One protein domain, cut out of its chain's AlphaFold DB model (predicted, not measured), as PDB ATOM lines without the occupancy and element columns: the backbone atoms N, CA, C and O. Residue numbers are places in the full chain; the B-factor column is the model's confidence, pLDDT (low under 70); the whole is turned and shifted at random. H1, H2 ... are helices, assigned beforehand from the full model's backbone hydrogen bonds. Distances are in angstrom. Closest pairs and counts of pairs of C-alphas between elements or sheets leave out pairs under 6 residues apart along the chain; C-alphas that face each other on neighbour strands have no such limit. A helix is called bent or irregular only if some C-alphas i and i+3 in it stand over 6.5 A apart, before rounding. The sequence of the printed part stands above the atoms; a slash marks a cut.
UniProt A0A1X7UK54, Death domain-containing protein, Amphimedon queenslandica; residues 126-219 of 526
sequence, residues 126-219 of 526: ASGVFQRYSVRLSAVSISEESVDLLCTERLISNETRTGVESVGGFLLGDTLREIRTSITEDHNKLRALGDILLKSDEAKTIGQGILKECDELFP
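AT A GLANCE: This is residues 126 to 219 of the 526 residues of the protein "Death domain-containing protein" of Amphimedon queenslandica (UniProt A0A1X7UK54). Four helices, H1, H4, H5 and H6, stand in an up-and-down bundle, each running against the one before it in the chain, and a hairpin of two shorter helices, H2 and H3, sits beside it toward the end where H4 begins and H5 ends. H2 packs on H5, and H5 and H6 make the closest pair in the bundle, while H4 and H5 meet only at the corner by their link. The printed part has 94 residues with six named helices, H1 to H6 in order, and no named strand; the class is all helix. It is compact, with a radius of gyration of the C-alphas of 11.7 A and spans of 36 by 27 by 21 A.

HOW THE PARTS SIT: Start at the longest helix, H6, residues 204 to 217. It touches H5, residues 188 to 197, at a shallow tilt of 25 degrees, opposite ways, and the two are a hairpin; look at Gly 194 and Gly 207, whose C-alphas, the closest, are 4.1 A apart. H6 also touches H1, residues 126 to 137, at a shallow tilt of 14 degrees, opposite ways, closest at the C-alphas of Val 129 and Ile 210, 6.8 A. H1 touches H4, residues 173 to 185, at a shallow tilt of 20 degrees, opposite ways, with the closest C-alphas, Ser 127 and Thr 184, 6.0 A apart. H4 and H5 touch only at the corner, and only just, with 3 pairs of C-alphas within 8 A; the closest are Ile 183 and Lys 189, 5.4 A. H5 touches H2, residues 144 to 152, at a shallow tilt of 11 degrees, opposite ways, closest at the C-alphas of Ser 146 and Ile 196, 6.0 A. H2 and H3, residues 158 to 166, are a hairpin, with the C-alphas of Cys 151 and Asn 158 closest at 6.4 A. H4 and H6 are apart. In H2, H4 and H5 each O i to N i+4 pair is within hydrogen-bond range; in H1 4 of 8 are, in H3 3 of 5 and in H6 9 of 10.

IN THESE COORDINATES: Find C-alpha 126 at (116.558, 113.613, 165.683), where H1 begins; it runs 15.4 A to residue 137 and is irregular, with C-alphas 132 and 135 7.3 A apart. H2 spans 12.3 A, H3 12.8 A, H4 18.4 A and H5 14.4 A. H6 runs 19.8 A from C-alpha 204 at (107.702, 111.916, 149.451) to C-alpha 217 at (109.434, 110.299, 169.123).

THE WHOLE: The two C-alphas farthest apart are those of Ser 166 and Pro 219, 37.1 A. The printed part has no cut and no long link. Its mean pLDDT is 80.0, and residues 126, 128, 184 and 214 to 219 are under 70.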
ATOM      1  N   ALA A 126     116.991 113.042 166.962       64.38
ATOM      2  CA  ALA A 126     116.558 113.613 165.683       64.38
ATOM      3  C   ALA A 126     117.622 113.399 164.588       64.38
ATOM      4  O   ALA A 126     117.327 112.886 163.506       64.38
ATOM      5  N   SER A 127     118.886 113.654 164.912       70.38
ATOM      6  CA  SER A 127     120.056 113.298 164.102       70.38
ATOM      7  C   SER A 127     120.122 111.787 163.838       70.38
ATOM      8  O   SER A 127     120.461 111.360 162.735       70.38
ATOM      9  N   GLY A 128     119.722 110.961 164.812       69.62
ATOM     10  CA  GLY A 128     119.596 109.508 164.674       69.62
ATOM     11  C   GLY A 128     118.478 109.047 163.727       69.62
ATOM     12  O   GLY A 128     118.651 108.026 163.057       69.62
ATOM     13  N   VAL A 129     117.357 109.777 163.636       70.38
ATOM     14  CA  VAL A 129     116.335 109.584 162.585       70.38
ATOM     15  C   VAL A 129     116.917 109.992 161.237       70.38
ATOM     16  O   VAL A 129     116.951 109.172 160.323       70.38
ATOM     17  N   PHE A 130     117.446 111.214 161.121       80.06
ATOM     18  CA  PHE A 130     118.026 111.728 159.876       80.06
ATOM     19  C   PHE A 130     119.071 110.770 159.280       80.06
ATOM     20  O   PHE A 130     119.019 110.453 158.092       80.06
ATOM     21  N   GLN A 131     119.958 110.219 160.111       76.00
ATOM     22  CA  GLN A 131     121.010 109.296 159.680       76.00
ATOM     23  C   GLN A 131     120.473 107.960 159.122       76.00
ATOM     24  O   GLN A 131     121.146 107.347 158.297       76.00
ATOM     25  N   ARG A 132     119.255 107.515 159.485       77.25
ATOM     26  CA  ARG A 132     118.598 106.357 158.831       77.25
ATOM     27  C   ARG A 132     118.158 106.661 157.398       77.25
ATOM     28  O   ARG A 132     118.084 105.751 156.572       77.25
ATOM     29  N   TYR A 133     117.859 107.924 157.103       77.81
ATOM     30  CA  TYR A 133     117.359 108.365 155.803       77.81
ATOM     31  C   TYR A 133     118.434 109.022 154.923       77.81
ATOM     32  O   TYR A 133     118.235 109.079 153.714       77.81
ATOM     33  N   SER A 134     119.580 109.440 155.471       78.19
ATOM     34  CA  SER A 134     120.659 110.149 154.755       78.19
ATOM     35  C   SER A 134     121.111 109.455 153.462       78.19
ATOM     36  O   SER A 134     121.174 110.092 152.412       78.19
ATOM     37  N   VAL A 135     121.323 108.134 153.487       75.50
ATOM     38  CA  VAL A 135     121.687 107.352 152.289       75.50
ATOM     39  C   VAL A 135     120.578 107.405 151.231       75.50
ATOM     40  O   VAL A 135     120.864 107.597 150.052       75.50
ATOM     41  N   ARG A 136     119.305 107.305 151.638       79.62
ATOM     42  CA  ARG A 136     118.151 107.418 150.725       79.62
ATOM     43  C   ARG A 136     117.980 108.841 150.184       79.62
ATOM     44  O   ARG A 136     117.614 108.984 149.025       79.62
ATOM     45  N   LEU A 137     118.272 109.866 150.987       81.25
ATOM     46  CA  LEU A 137     118.253 111.274 150.574       81.25
ATOM     47  C   LEU A 137     119.345 111.575 149.538       81.25
ATOM     48  O   LEU A 137     119.074 112.266 148.565       81.25
ATOM     49  N   SER A 138     120.540 110.993 149.685       83.88
ATOM     50  CA  SER A 138     121.627 111.146 148.700       83.88
ATOM     51  C   SER A 138     121.337 110.520 147.329       83.88
ATOM     52  O   SER A 138     122.014 110.835 146.354       83.88
ATOM     53  N   ALA A 139     120.328 109.646 147.245       80.38
ATOM     54  CA  ALA A 139     119.926 108.930 146.035       80.38
ATOM     55  C   ALA A 139     118.689 109.533 145.335       80.38
ATOM     56  O   ALA A 139     118.172 108.927 144.396       80.38
ATOM     57  N   VAL A 140     118.191 110.685 145.798       83.62
ATOM     58  CA  VAL A 140     116.935 111.312 145.358       83.62
ATOM     59  C   VAL A 140     117.170 112.789 145.034       83.62
ATOM     60  O   VAL A 140     117.957 113.448 145.718       83.62
ATOM     61  N   SER A 141     116.478 113.315 144.018       85.81
ATOM     62  CA  SER A 141     116.477 114.749 143.728       85.81
ATOM     63  C   SER A 141     115.319 115.468 144.433       85.81
ATOM     64  O   SER A 141     114.251 114.903 144.705       85.81
ATOM     65  N   ILE A 142     115.522 116.743 144.751       85.56
ATOM     66  CA  ILE A 142     114.464 117.637 145.228       85.56
ATOM     67  C   ILE A 142     114.308 118.831 144.283       85.56
ATOM     68  O   ILE A 142     115.261 119.255 143.631       85.56
ATOM     69  N   SER A 143     113.086 119.362 144.193       86.75
ATOM     70  CA  SER A 143     112.776 120.499 143.323       86.75
ATOM     71  C   SER A 143     113.458 121.787 143.792       86.75
ATOM     72  O   SER A 143     113.753 121.945 144.974       86.75
ATOM     73  N   GLU A 144     113.628 122.745 142.879       85.88
ATOM     74  CA  GLU A 144     114.121 124.100 143.177       85.88
ATOM     75  C   GLU A 144     113.308 124.764 144.310       85.88
ATOM     76  O   GLU A 144     113.887 125.257 145.272       85.88
ATOM     77  N   GLU A 145     111.973 124.623 144.295       85.94
ATOM     78  CA  GLU A 145     111.085 125.059 145.391       85.94
ATOM     79  C   GLU A 145     111.422 124.375 146.733       85.94
ATOM     80  O   GLU A 145     111.389 125.004 147.789       85.94
ATOM     81  N   SER A 146     111.781 123.087 146.719       85.56
ATOM     82  CA  SER A 146     112.208 122.383 147.937       85.56
ATOM     83  C   SER A 146     113.557 122.904 148.446       85.56
ATOM     84  O   SER A 146     113.739 123.020 149.655       85.56
ATOM     85  N   VAL A 147     114.487 123.263 147.552       86.19
ATOM     86  CA  VAL A 147     115.783 123.875 147.909       86.19
ATOM     87  C   VAL A 147     115.584 125.284 148.488       86.19
ATOM     88  O   VAL A 147     116.181 125.599 149.522       86.19
ATOM     89  N   ASP A 148     114.701 126.102 147.905       85.19
ATOM     90  CA  ASP A 148     114.286 127.404 148.460       85.19
ATOM     91  C   ASP A 148     113.736 127.266 149.888       85.19
ATOM     92  O   ASP A 148     114.067 128.056 150.780       85.19
ATOM     93  N   LEU A 149     112.923 126.236 150.136       86.50
ATOM     94  CA  LEU A 149     112.367 125.965 151.460       86.50
ATOM     95  C   LEU A 149     113.434 125.485 152.455       86.50
ATOM     96  O   LEU A 149     113.414 125.933 153.599       86.50
ATOM     97  N   LEU A 150     114.409 124.663 152.040       86.00
ATOM     98  CA  LEU A 150     115.549 124.304 152.901       86.00
ATOM     99  C   LEU A 150     116.371 125.540 153.308       86.00
ATOM    100  O   LEU A 150     116.832 125.618 154.447       86.00
ATOM    101  N   CYS A 151     116.530 126.521 152.415       85.19
ATOM    102  CA  CYS A 151     117.177 127.798 152.745       85.19
ATOM    103  C   CYS A 151     116.311 128.635 153.707       85.19
ATOM    104  O   CYS A 151     116.819 129.232 154.656       85.19
ATOM    105  N   THR A 152     114.992 128.655 153.485       85.75
ATOM    106  CA  THR A 152     114.016 129.426 154.278       85.75
ATOM    107  C   THR A 152     113.932 128.928 155.725       85.75
ATOM    108  O   THR A 152     114.050 129.726 156.654       85.75
ATOM    109  N   GLU A 153     113.840 127.609 155.920       83.31
ATOM    110  CA  GLU A 153     113.854 126.939 157.233       83.31
ATOM    111  C   GLU A 153     115.271 126.818 157.840       83.31
ATOM    112  O   GLU A 153     115.462 126.211 158.895       83.31
ATOM    113  N   ARG A 154     116.289 127.403 157.187       84.12
ATOM    114  CA  ARG A 154     117.704 127.400 157.613       84.12
ATOM    115  C   ARG A 154     118.282 125.993 157.820       84.12
ATOM    116  O   ARG A 154     119.162 125.784 158.655       84.12
ATOM    117  N   LEU A 155     117.791 125.024 157.052       81.62
ATOM    118  CA  LEU A 155     118.339 123.669 156.964       81.62
ATOM    119  C   LEU A 155     119.647 123.640 156.158       81.62
ATOM    120  O   LEU A 155     120.502 122.808 156.445       81.62
ATOM    121  N   ILE A 156     119.815 124.559 155.199       86.38
ATOM    122  CA  ILE A 156     121.068 124.802 154.463       86.38
ATOM    123  C   ILE A 156     121.344 126.304 154.331       86.38
ATOM    124  O   ILE A 156     120.426 127.125 154.414       86.38
ATOM    125  N   SER A 157     122.601 126.667 154.090       84.88
ATOM    126  CA  SER A 157     123.001 128.036 153.753       84.88
ATOM    127  C   SER A 157     122.798 128.366 152.268       84.88
ATOM    128  O   SER A 157     122.797 127.497 151.394       84.88
ATOM    129  N   ASN A 158     122.714 129.667 151.961       83.75
ATOM    130  CA  ASN A 158     122.711 130.182 150.583       83.75
ATOM    131  C   ASN A 158     124.002 129.848 149.807       83.75
ATOM    132  O   ASN A 158     124.022 129.945 148.583       83.75
ATOM    133  N   GLU A 159     125.076 129.475 150.504       82.12
ATOM    134  CA  GLU A 159     126.335 129.034 149.904       82.12
ATOM    135  C   GLU A 159     126.178 127.588 149.410       82.12
ATOM    136  O   GLU A 159     126.286 127.331 148.205       82.12
ATOM    137  N   THR A 160     125.775 126.668 150.298       83.69
ATOM    138  CA  THR A 160     125.460 125.268 149.959       83.69
ATOM    139  C   THR A 160     124.359 125.137 148.907       83.69
ATOM    140  O   THR A 160     124.451 124.251 148.055       83.69
ATOM    141  N   ARG A 161     123.352 126.026 148.917       84.69
ATOM    142  CA  ARG A 161     122.285 126.111 147.901       84.69
ATOM    143  C   ARG A 161     122.833 125.978 146.478       84.69
ATOM    144  O   ARG A 161     122.399 125.105 145.734       84.69
ATOM    145  N   THR A 162     123.827 126.801 146.137       79.88
ATOM    146  CA  THR A 162     124.420 126.831 144.791       79.88
ATOM    147  C   THR A 162     125.097 125.507 144.424       79.88
ATOM    148  O   THR A 162     125.064 125.088 143.267       79.88
ATOM    149  N   GLY A 163     125.642 124.796 145.418       81.62
ATOM    150  CA  GLY A 163     126.145 123.433 145.268       81.62
ATOM    151  C   GLY A 163     125.032 122.444 144.915       81.62
ATOM    152  O   GLY A 163     125.163 121.728 143.923       81.62
ATOM    153  N   VAL A 164     123.921 122.451 145.660       84.75
ATOM    154  CA  VAL A 164     122.752 121.573 145.428       84.75
ATOM    155  C   VAL A 164     122.132 121.815 144.049       84.75
ATOM    156  O   VAL A 164     121.854 120.863 143.318       84.75
ATOM    157  N   GLU A 165     121.972 123.078 143.656       84.56
ATOM    158  CA  GLU A 165     121.501 123.465 142.320       84.56
ATOM    159  C   GLU A 165     122.467 122.969 141.228       84.56
ATOM    160  O   GLU A 165     122.030 122.354 140.253       84.56
ATOM    161  N   SER A 166     123.785 123.136 141.416       82.56
ATOM    162  CA  SER A 166     124.800 122.717 140.432       82.56
ATOM    163  C   SER A 166     124.865 121.204 140.177       82.56
ATOM    164  O   SER A 166     125.288 120.792 139.096       82.56
ATOM    165  N   VAL A 167     124.428 120.378 141.136       83.38
ATOM    166  CA  VAL A 167     124.359 118.910 140.993       83.38
ATOM    167  C   VAL A 167     122.967 118.403 140.606       83.38
ATOM    168  O   VAL A 167     122.762 117.195 140.536       83.38
ATOM    169  N   GLY A 168     122.012 119.298 140.329       81.06
ATOM    170  CA  GLY A 168     120.662 118.935 139.888       81.06
ATOM    171  C   GLY A 168     119.717 118.519 141.019       81.06
ATOM    172  O   GLY A 168     118.922 117.602 140.837       81.06
ATOM    173  N   GLY A 169     119.811 119.157 142.191       80.75
ATOM    174  CA  GLY A 169     118.876 118.944 143.303       80.75
ATOM    175  C   GLY A 169     119.200 117.752 144.210       80.75
ATOM    176  O   GLY A 169     118.387 117.409 145.064       80.75
ATOM    177  N   PHE A 170     120.361 117.111 144.051       84.25
ATOM    178  CA  PHE A 170     120.784 115.990 144.901       84.25
ATOM    179  C   PHE A 170     121.405 116.471 146.218       84.25
ATOM    180  O   PHE A 170     122.327 117.289 146.234       84.25
ATOM    181  N   LEU A 171     120.943 115.906 147.336       83.06
ATOM    182  CA  LEU A 171     121.474 116.194 148.670       83.06
ATOM    183  C   LEU A 171     122.740 115.359 148.924       83.06
ATOM    184  O   LEU A 171     122.679 114.250 149.451       83.06
ATOM    185  N   LEU A 172     123.897 115.880 148.512       79.69
ATOM    186  CA  LEU A 172     125.193 115.203 148.657       79.69
ATOM    187  C   LEU A 172     125.825 115.424 150.047       79.69
ATOM    188  O   LEU A 172     125.290 116.139 150.891       79.69
ATOM    189  N   GLY A 173     126.965 114.772 150.308       74.12
ATOM    190  CA  GLY A 173     127.533 114.609 151.656       74.12
ATOM    191  C   GLY A 173     127.767 115.897 152.457       74.12
ATOM    192  O   GLY A 173     127.519 115.908 153.660       74.12
ATOM    193  N   ASP A 174     128.192 116.990 151.815       78.25
ATOM    194  CA  ASP A 174     128.376 118.279 152.496       78.25
ATOM    195  C   ASP A 174     127.031 118.922 152.879       78.25
ATOM    196  O   ASP A 174     126.863 119.368 154.014       78.25
ATOM    197  N   THR A 175     126.043 118.866 151.982       83.38
ATOM    198  CA  THR A 175     124.663 119.316 152.221       83.38
ATOM    199  C   THR A 175     123.984 118.507 153.323       83.38
ATOM    200  O   THR A 175     123.386 119.075 154.232       83.38
ATOM    201  N   LEU A 176     124.098 117.174 153.289       82.25
ATOM    202  CA  LEU A 176     123.541 116.303 154.327       82.25
ATOM    203  C   LEU A 176     124.208 116.540 155.687       82.25
ATOM    204  O   LEU A 176     123.538 116.428 156.713       82.25
ATOM    205  N   ARG A 177     125.500 116.894 155.714       79.75
ATOM    206  CA  ARG A 177     126.205 117.262 156.948       79.75
ATOM    207  C   ARG A 177     125.698 118.589 157.515       79.75
ATOM    208  O   ARG A 177     125.460 118.648 158.717       79.75
ATOM    209  N   GLU A 178     125.484 119.609 156.681       82.00
ATOM    210  CA  GLU A 178     124.906 120.895 157.112       82.00
ATOM    211  C   GLU A 178     123.467 120.727 157.627       82.00
ATOM    212  O   GLU A 178     123.168 121.157 158.741       82.00
ATOM    213  N   ILE A 179     122.617 120.000 156.889       82.62
ATOM    214  CA  ILE A 179     121.253 119.643 157.313       82.62
ATOM    215  C   ILE A 179     121.274 118.932 158.670       82.62
ATOM    216  O   ILE A 179     120.510 119.291 159.566       82.62
ATOM    217  N   ARG A 180     122.172 117.953 158.850       81.50
ATOM    218  CA  ARG A 180     122.322 117.233 160.120       81.50
ATOM    219  C   ARG A 180     122.716 118.174 161.252       81.50
ATOM    220  O   ARG A 180     122.050 118.152 162.276       81.50
ATOM    221  N   THR A 181     123.737 119.016 161.067       76.44
ATOM    222  CA  THR A 181     124.145 120.017 162.068       76.44
ATOM    223  C   THR A 181     122.989 120.948 162.428       76.44
ATOM    224  O   THR A 181     122.725 121.155 163.609       76.44
ATOM    225  N   SER A 182     122.239 121.433 161.434       75.31
ATOM    226  CA  SER A 182     121.087 122.307 161.662       75.31
ATOM    227  C   SER A 182     119.971 121.604 162.457       75.31
ATOM    228  O   SER A 182     119.363 122.227 163.330       75.31
ATOM    229  N   ILE A 183     119.746 120.304 162.232       77.38
ATOM    230  CA  ILE A 183     118.832 119.460 163.026       77.38
ATOM    231  C   ILE A 183     119.349 119.238 164.454       77.38
ATOM    232  O   ILE A 183     118.559 119.304 165.391       77.38
ATOM    233  N   THR A 184     120.653 119.017 164.650       67.25
ATOM    234  CA  THR A 184     121.229 118.844 165.997       67.25
ATOM    235  C   THR A 184     121.193 120.133 166.828       67.25
ATOM    236  O   THR A 184     121.213 120.077 168.056       67.25
ATOM    237  N   GLU A 185     121.142 121.301 166.182       71.94
ATOM    238  CA  GLU A 185     120.939 122.599 166.843       71.94
ATOM    239  C   GLU A 185     119.462 122.894 167.155       71.94
ATOM    240  O   GLU A 185     119.170 123.615 168.108       71.94
ATOM    241  N   ASP A 186     118.530 122.361 166.361       72.19
ATOM    242  CA  ASP A 186     117.087 122.528 166.553       72.19
ATOM    243  C   ASP A 186     116.315 121.339 165.961       72.19
ATOM    244  O   ASP A 186     116.121 121.219 164.747       72.19
ATOM    245  N   HIS A 187     115.821 120.475 166.848       71.94
ATOM    246  CA  HIS A 187     115.170 119.223 166.467       71.94
ATOM    247  C   HIS A 187     113.863 119.448 165.684       71.94
ATOM    248  O   HIS A 187     113.433 118.557 164.948       71.94
ATOM    249  N   ASN A 188     113.233 120.628 165.791       78.38
ATOM    250  CA  ASN A 188     112.016 120.949 165.036       78.38
ATOM    251  C   ASN A 188     112.286 120.972 163.524       78.38
ATOM    252  O   ASN A 188     111.413 120.608 162.730       78.38
ATOM    253  N   LYS A 189     113.523 121.291 163.115       80.00
ATOM    254  CA  LYS A 189     113.933 121.275 161.707       80.00
ATOM    255  C   LYS A 189     113.898 119.877 161.085       80.00
ATOM    256  O   LYS A 189     113.825 119.774 159.866       80.00
ATOM    257  N   LEU A 190     113.880 118.795 161.875       81.62
ATOM    258  CA  LEU A 190     113.646 117.444 161.347       81.62
ATOM    259  C   LEU A 190     112.196 117.268 160.858       81.62
ATOM    260  O   LEU A 190     111.983 116.649 159.814       81.62
ATOM    261  N   ARG A 191     111.206 117.835 161.570       82.81
ATOM    262  CA  ARG A 191     109.806 117.868 161.109       82.81
ATOM    263  C   ARG A 191     109.689 118.768 159.873       82.81
ATOM    264  O   ARG A 191     109.207 118.292 158.853       82.81
ATOM    265  N   ALA A 192     110.274 119.970 159.906       85.50
ATOM    266  CA  ALA A 192     110.305 120.872 158.747       85.50
ATOM    267  C   ALA A 192     110.957 120.234 157.500       85.50
ATOM    268  O   ALA A 192     110.414 120.326 156.402       85.50
ATOM    269  N   LEU A 193     112.076 119.512 157.659       88.25
ATOM    270  CA  LEU A 193     112.680 118.713 156.589       88.25
ATOM    271  C   LEU A 193     111.695 117.660 156.062       88.25
ATOM    272  O   LEU A 193     111.533 117.528 154.851       88.25
ATOM    273  N   GLY A 194     111.020 116.928 156.951       87.12
ATOM    274  CA  GLY A 194     109.982 115.965 156.585       87.12
ATOM    275  C   GLY A 194     108.866 116.583 155.735       87.12
ATOM    276  O   GLY A 194     108.546 116.046 154.673       87.12
ATOM    277  N   ASP A 195     108.343 117.737 156.152       87.94
ATOM    278  CA  ASP A 195     107.286 118.489 155.460       87.94
ATOM    279  C   ASP A 195     107.739 119.065 154.106       87.94
ATOM    280  O   ASP A 195     106.966 119.079 153.146       87.94
ATOM    281  N   ILE A 196     109.001 119.489 153.984       89.12
ATOM    282  CA  ILE A 196     109.597 119.900 152.700       89.12
ATOM    283  C   ILE A 196     109.707 118.697 151.757       89.12
ATOM    284  O   ILE A 196     109.314 118.781 150.593       89.12
ATOM    285  N   LEU A 197     110.172 117.547 152.252       88.44
ATOM    286  CA  LEU A 197     110.322 116.328 151.451       88.44
ATOM    287  C   LEU A 197     108.973 115.747 150.986       88.44
ATOM    288  O   LEU A 197     108.952 115.035 149.984       88.44
ATOM    289  N   LEU A 198     107.844 116.076 151.632       88.50
ATOM    290  CA  LEU A 198     106.504 115.747 151.119       88.50
ATOM    291  C   LEU A 198     106.154 116.463 149.800       88.50
ATOM    292  O   LEU A 198     105.253 115.996 149.092       88.50
ATOM    293  N   LYS A 199     106.827 117.578 149.475       85.38
ATOM    294  CA  LYS A 199     106.569 118.389 148.270       85.38
ATOM    295  C   LYS A 199     107.307 117.895 147.020       85.38
ATOM    296  O   LYS A 199     106.866 118.195 145.915       85.38
ATOM    297  N   SER A 200     108.386 117.122 147.171       83.12
ATOM    298  CA  SER A 200     109.017 116.395 146.057       83.12
ATOM    299  C   SER A 200     108.362 115.021 145.915       83.12
ATOM    300  O   SER A 200     108.364 114.235 146.860       83.12
ATOM    301  N   ASP A 201     107.829 114.693 144.733       79.00
ATOM    302  CA  ASP A 201     107.226 113.375 144.491       79.00
ATOM    303  C   ASP A 201     108.242 112.223 144.610       79.00
ATOM    304  O   ASP A 201     107.865 111.121 145.014       79.00
ATOM    305  N   GLU A 202     109.529 112.478 144.349       82.06
ATOM    306  CA  GLU A 202     110.611 111.501 144.533       82.06
ATOM    307  C   GLU A 202     110.945 111.297 146.024       82.06
ATOM    308  O   GLU A 202     111.110 110.165 146.489       82.06
ATOM    309  N   ALA A 203     110.991 112.385 146.803       84.62
ATOM    310  CA  ALA A 203     111.363 112.353 148.220       84.62
ATOM    311  C   ALA A 203     110.192 112.069 149.181       84.62
ATOM    312  O   ALA A 203     110.411 111.773 150.358       84.62
ATOM    313  N   LYS A 204     108.952 112.084 148.689       85.69
ATOM    314  CA  LYS A 204     107.702 111.916 149.451       85.69
ATOM    315  C   LYS A 204     107.709 110.734 150.420       85.69
ATOM    316  O   LYS A 204     107.305 110.863 151.573       85.69
ATOM    317  N   THR A 205     108.221 109.584 149.974       84.56
ATOM    318  CA  THR A 205     108.303 108.343 150.778       84.56
ATOM    319  C   THR A 205     109.409 108.363 151.840       84.56
ATOM    320  O   THR A 205     109.474 107.470 152.690       84.56
ATOM    321  N   ILE A 206     110.305 109.348 151.785       83.06
ATOM    322  CA  ILE A 206     111.299 109.646 152.819       83.06
ATOM    323  C   ILE A 206     110.691 110.637 153.816       83.06
ATOM    324  O   ILE A 206     110.706 110.352 155.010       83.06
ATOM    325  N   GLY A 207     110.063 111.719 153.337       85.50
ATOM    326  CA  GLY A 207     109.347 112.688 154.180       85.50
ATOM    327  C   GLY A 207     108.289 112.030 155.071       85.50
ATOM    328  O   GLY A 207     108.305 112.215 156.283       85.50
ATOM    329  N   GLN A 208     107.452 111.150 154.509       85.25
ATOM    330  CA  GLN A 208     106.473 110.359 155.273       85.25
ATOM    331  C   GLN A 208     107.109 109.453 156.343       85.25
ATOM    332  O   GLN A 208     106.515 109.252 157.400       85.25
ATOM    333  N   GLY A 209     108.297 108.897 156.082       78.94
ATOM    334  CA  GLY A 209     109.025 108.066 157.046       78.94
ATOM    335  C   GLY A 209     109.591 108.892 158.200       78.94
ATOM    336  O   GLY A 209     109.371 108.557 159.362       78.94
ATOM    337  N   ILE A 210     110.240 110.014 157.871       80.88
ATOM    338  CA  ILE A 210     110.776 110.974 158.843       80.88
ATOM    339  C   ILE A 210     109.653 111.517 159.729       80.88
ATOM    340  O   ILE A 210     109.760 111.416 160.944       80.88
ATOM    341  N   LEU A 211     108.559 112.024 159.151       80.38
ATOM    342  CA  LEU A 211     107.435 112.585 159.912       80.38
ATOM    343  C   LEU A 211     106.789 111.552 160.838       80.38
ATOM    344  O   LEU A 211     106.554 111.845 162.006       80.38
ATOM    345  N   LYS A 212     106.584 110.318 160.364       79.06
ATOM    346  CA  LYS A 212     106.051 109.247 161.209       79.06
ATOM    347  C   LYS A 212     106.975 108.947 162.400       79.06
ATOM    348  O   LYS A 212     106.498 108.820 163.524       79.06
ATOM    349  N   GLU A 213     108.286 108.844 162.176       71.50
ATOM    350  CA  GLU A 213     109.249 108.656 163.270       71.50
ATOM    351  C   GLU A 213     109.322 109.888 164.190       71.50
ATOM    352  O   GLU A 213     109.462 109.729 165.403       71.50
ATOM    353  N   CYS A 214     109.146 111.104 163.661       65.25
ATOM    354  CA  CYS A 214     109.010 112.324 164.459       65.25
ATOM    355  C   CYS A 214     107.769 112.301 165.351       65.25
ATOM    356  O   CYS A 214     107.867 112.708 166.501       65.25
ATOM    357  N   ASP A 215     106.624 111.814 164.882       69.44
ATOM    358  CA  ASP A 215     105.395 111.772 165.683       69.44
ATOM    359  C   ASP A 215     105.440 110.657 166.745       69.44
ATOM    360  O   ASP A 215     104.912 110.820 167.848       69.44
ATOM    361  N   GLU A 216     106.139 109.550 166.461       63.09
ATOM    362  CA  GLU A 216     106.416 108.481 167.432       63.09
ATOM    363  C   GLU A 216     107.456 108.893 168.505       63.09
ATOM    364  O   GLU A 216     107.406 108.383 169.629       63.09
ATOM    365  N   LEU A 217     108.375 109.825 168.206       52.53
ATOM    366  CA  LEU A 217     109.434 110.299 169.123       52.53
ATOM    367  C   LEU A 217     109.127 111.645 169.814       52.53
ATOM    368  O   LEU A 217     109.564 111.873 170.946       52.53
ATOM    369  N   PHE A 218     108.379 112.526 169.150       59.75
ATOM    370  CA  PHE A 218     108.091 113.915 169.527       59.75
ATOM    371  C   PHE A 218     106.585 114.258 169.362       59.75
ATOM    372  O   PHE A 218     106.227 115.170 168.604       59.75
ATOM    373  N   PRO A 219     105.675 113.553 170.067       47.09
ATOM    374  CA  PRO A 219     104.243 113.845 170.017       47.09
ATOM    375  C   PRO A 219     103.924 115.218 170.628       47.09
ATOM    376  O   PRO A 219     104.413 115.566 171.709       47.09
TER     377      PRO A 219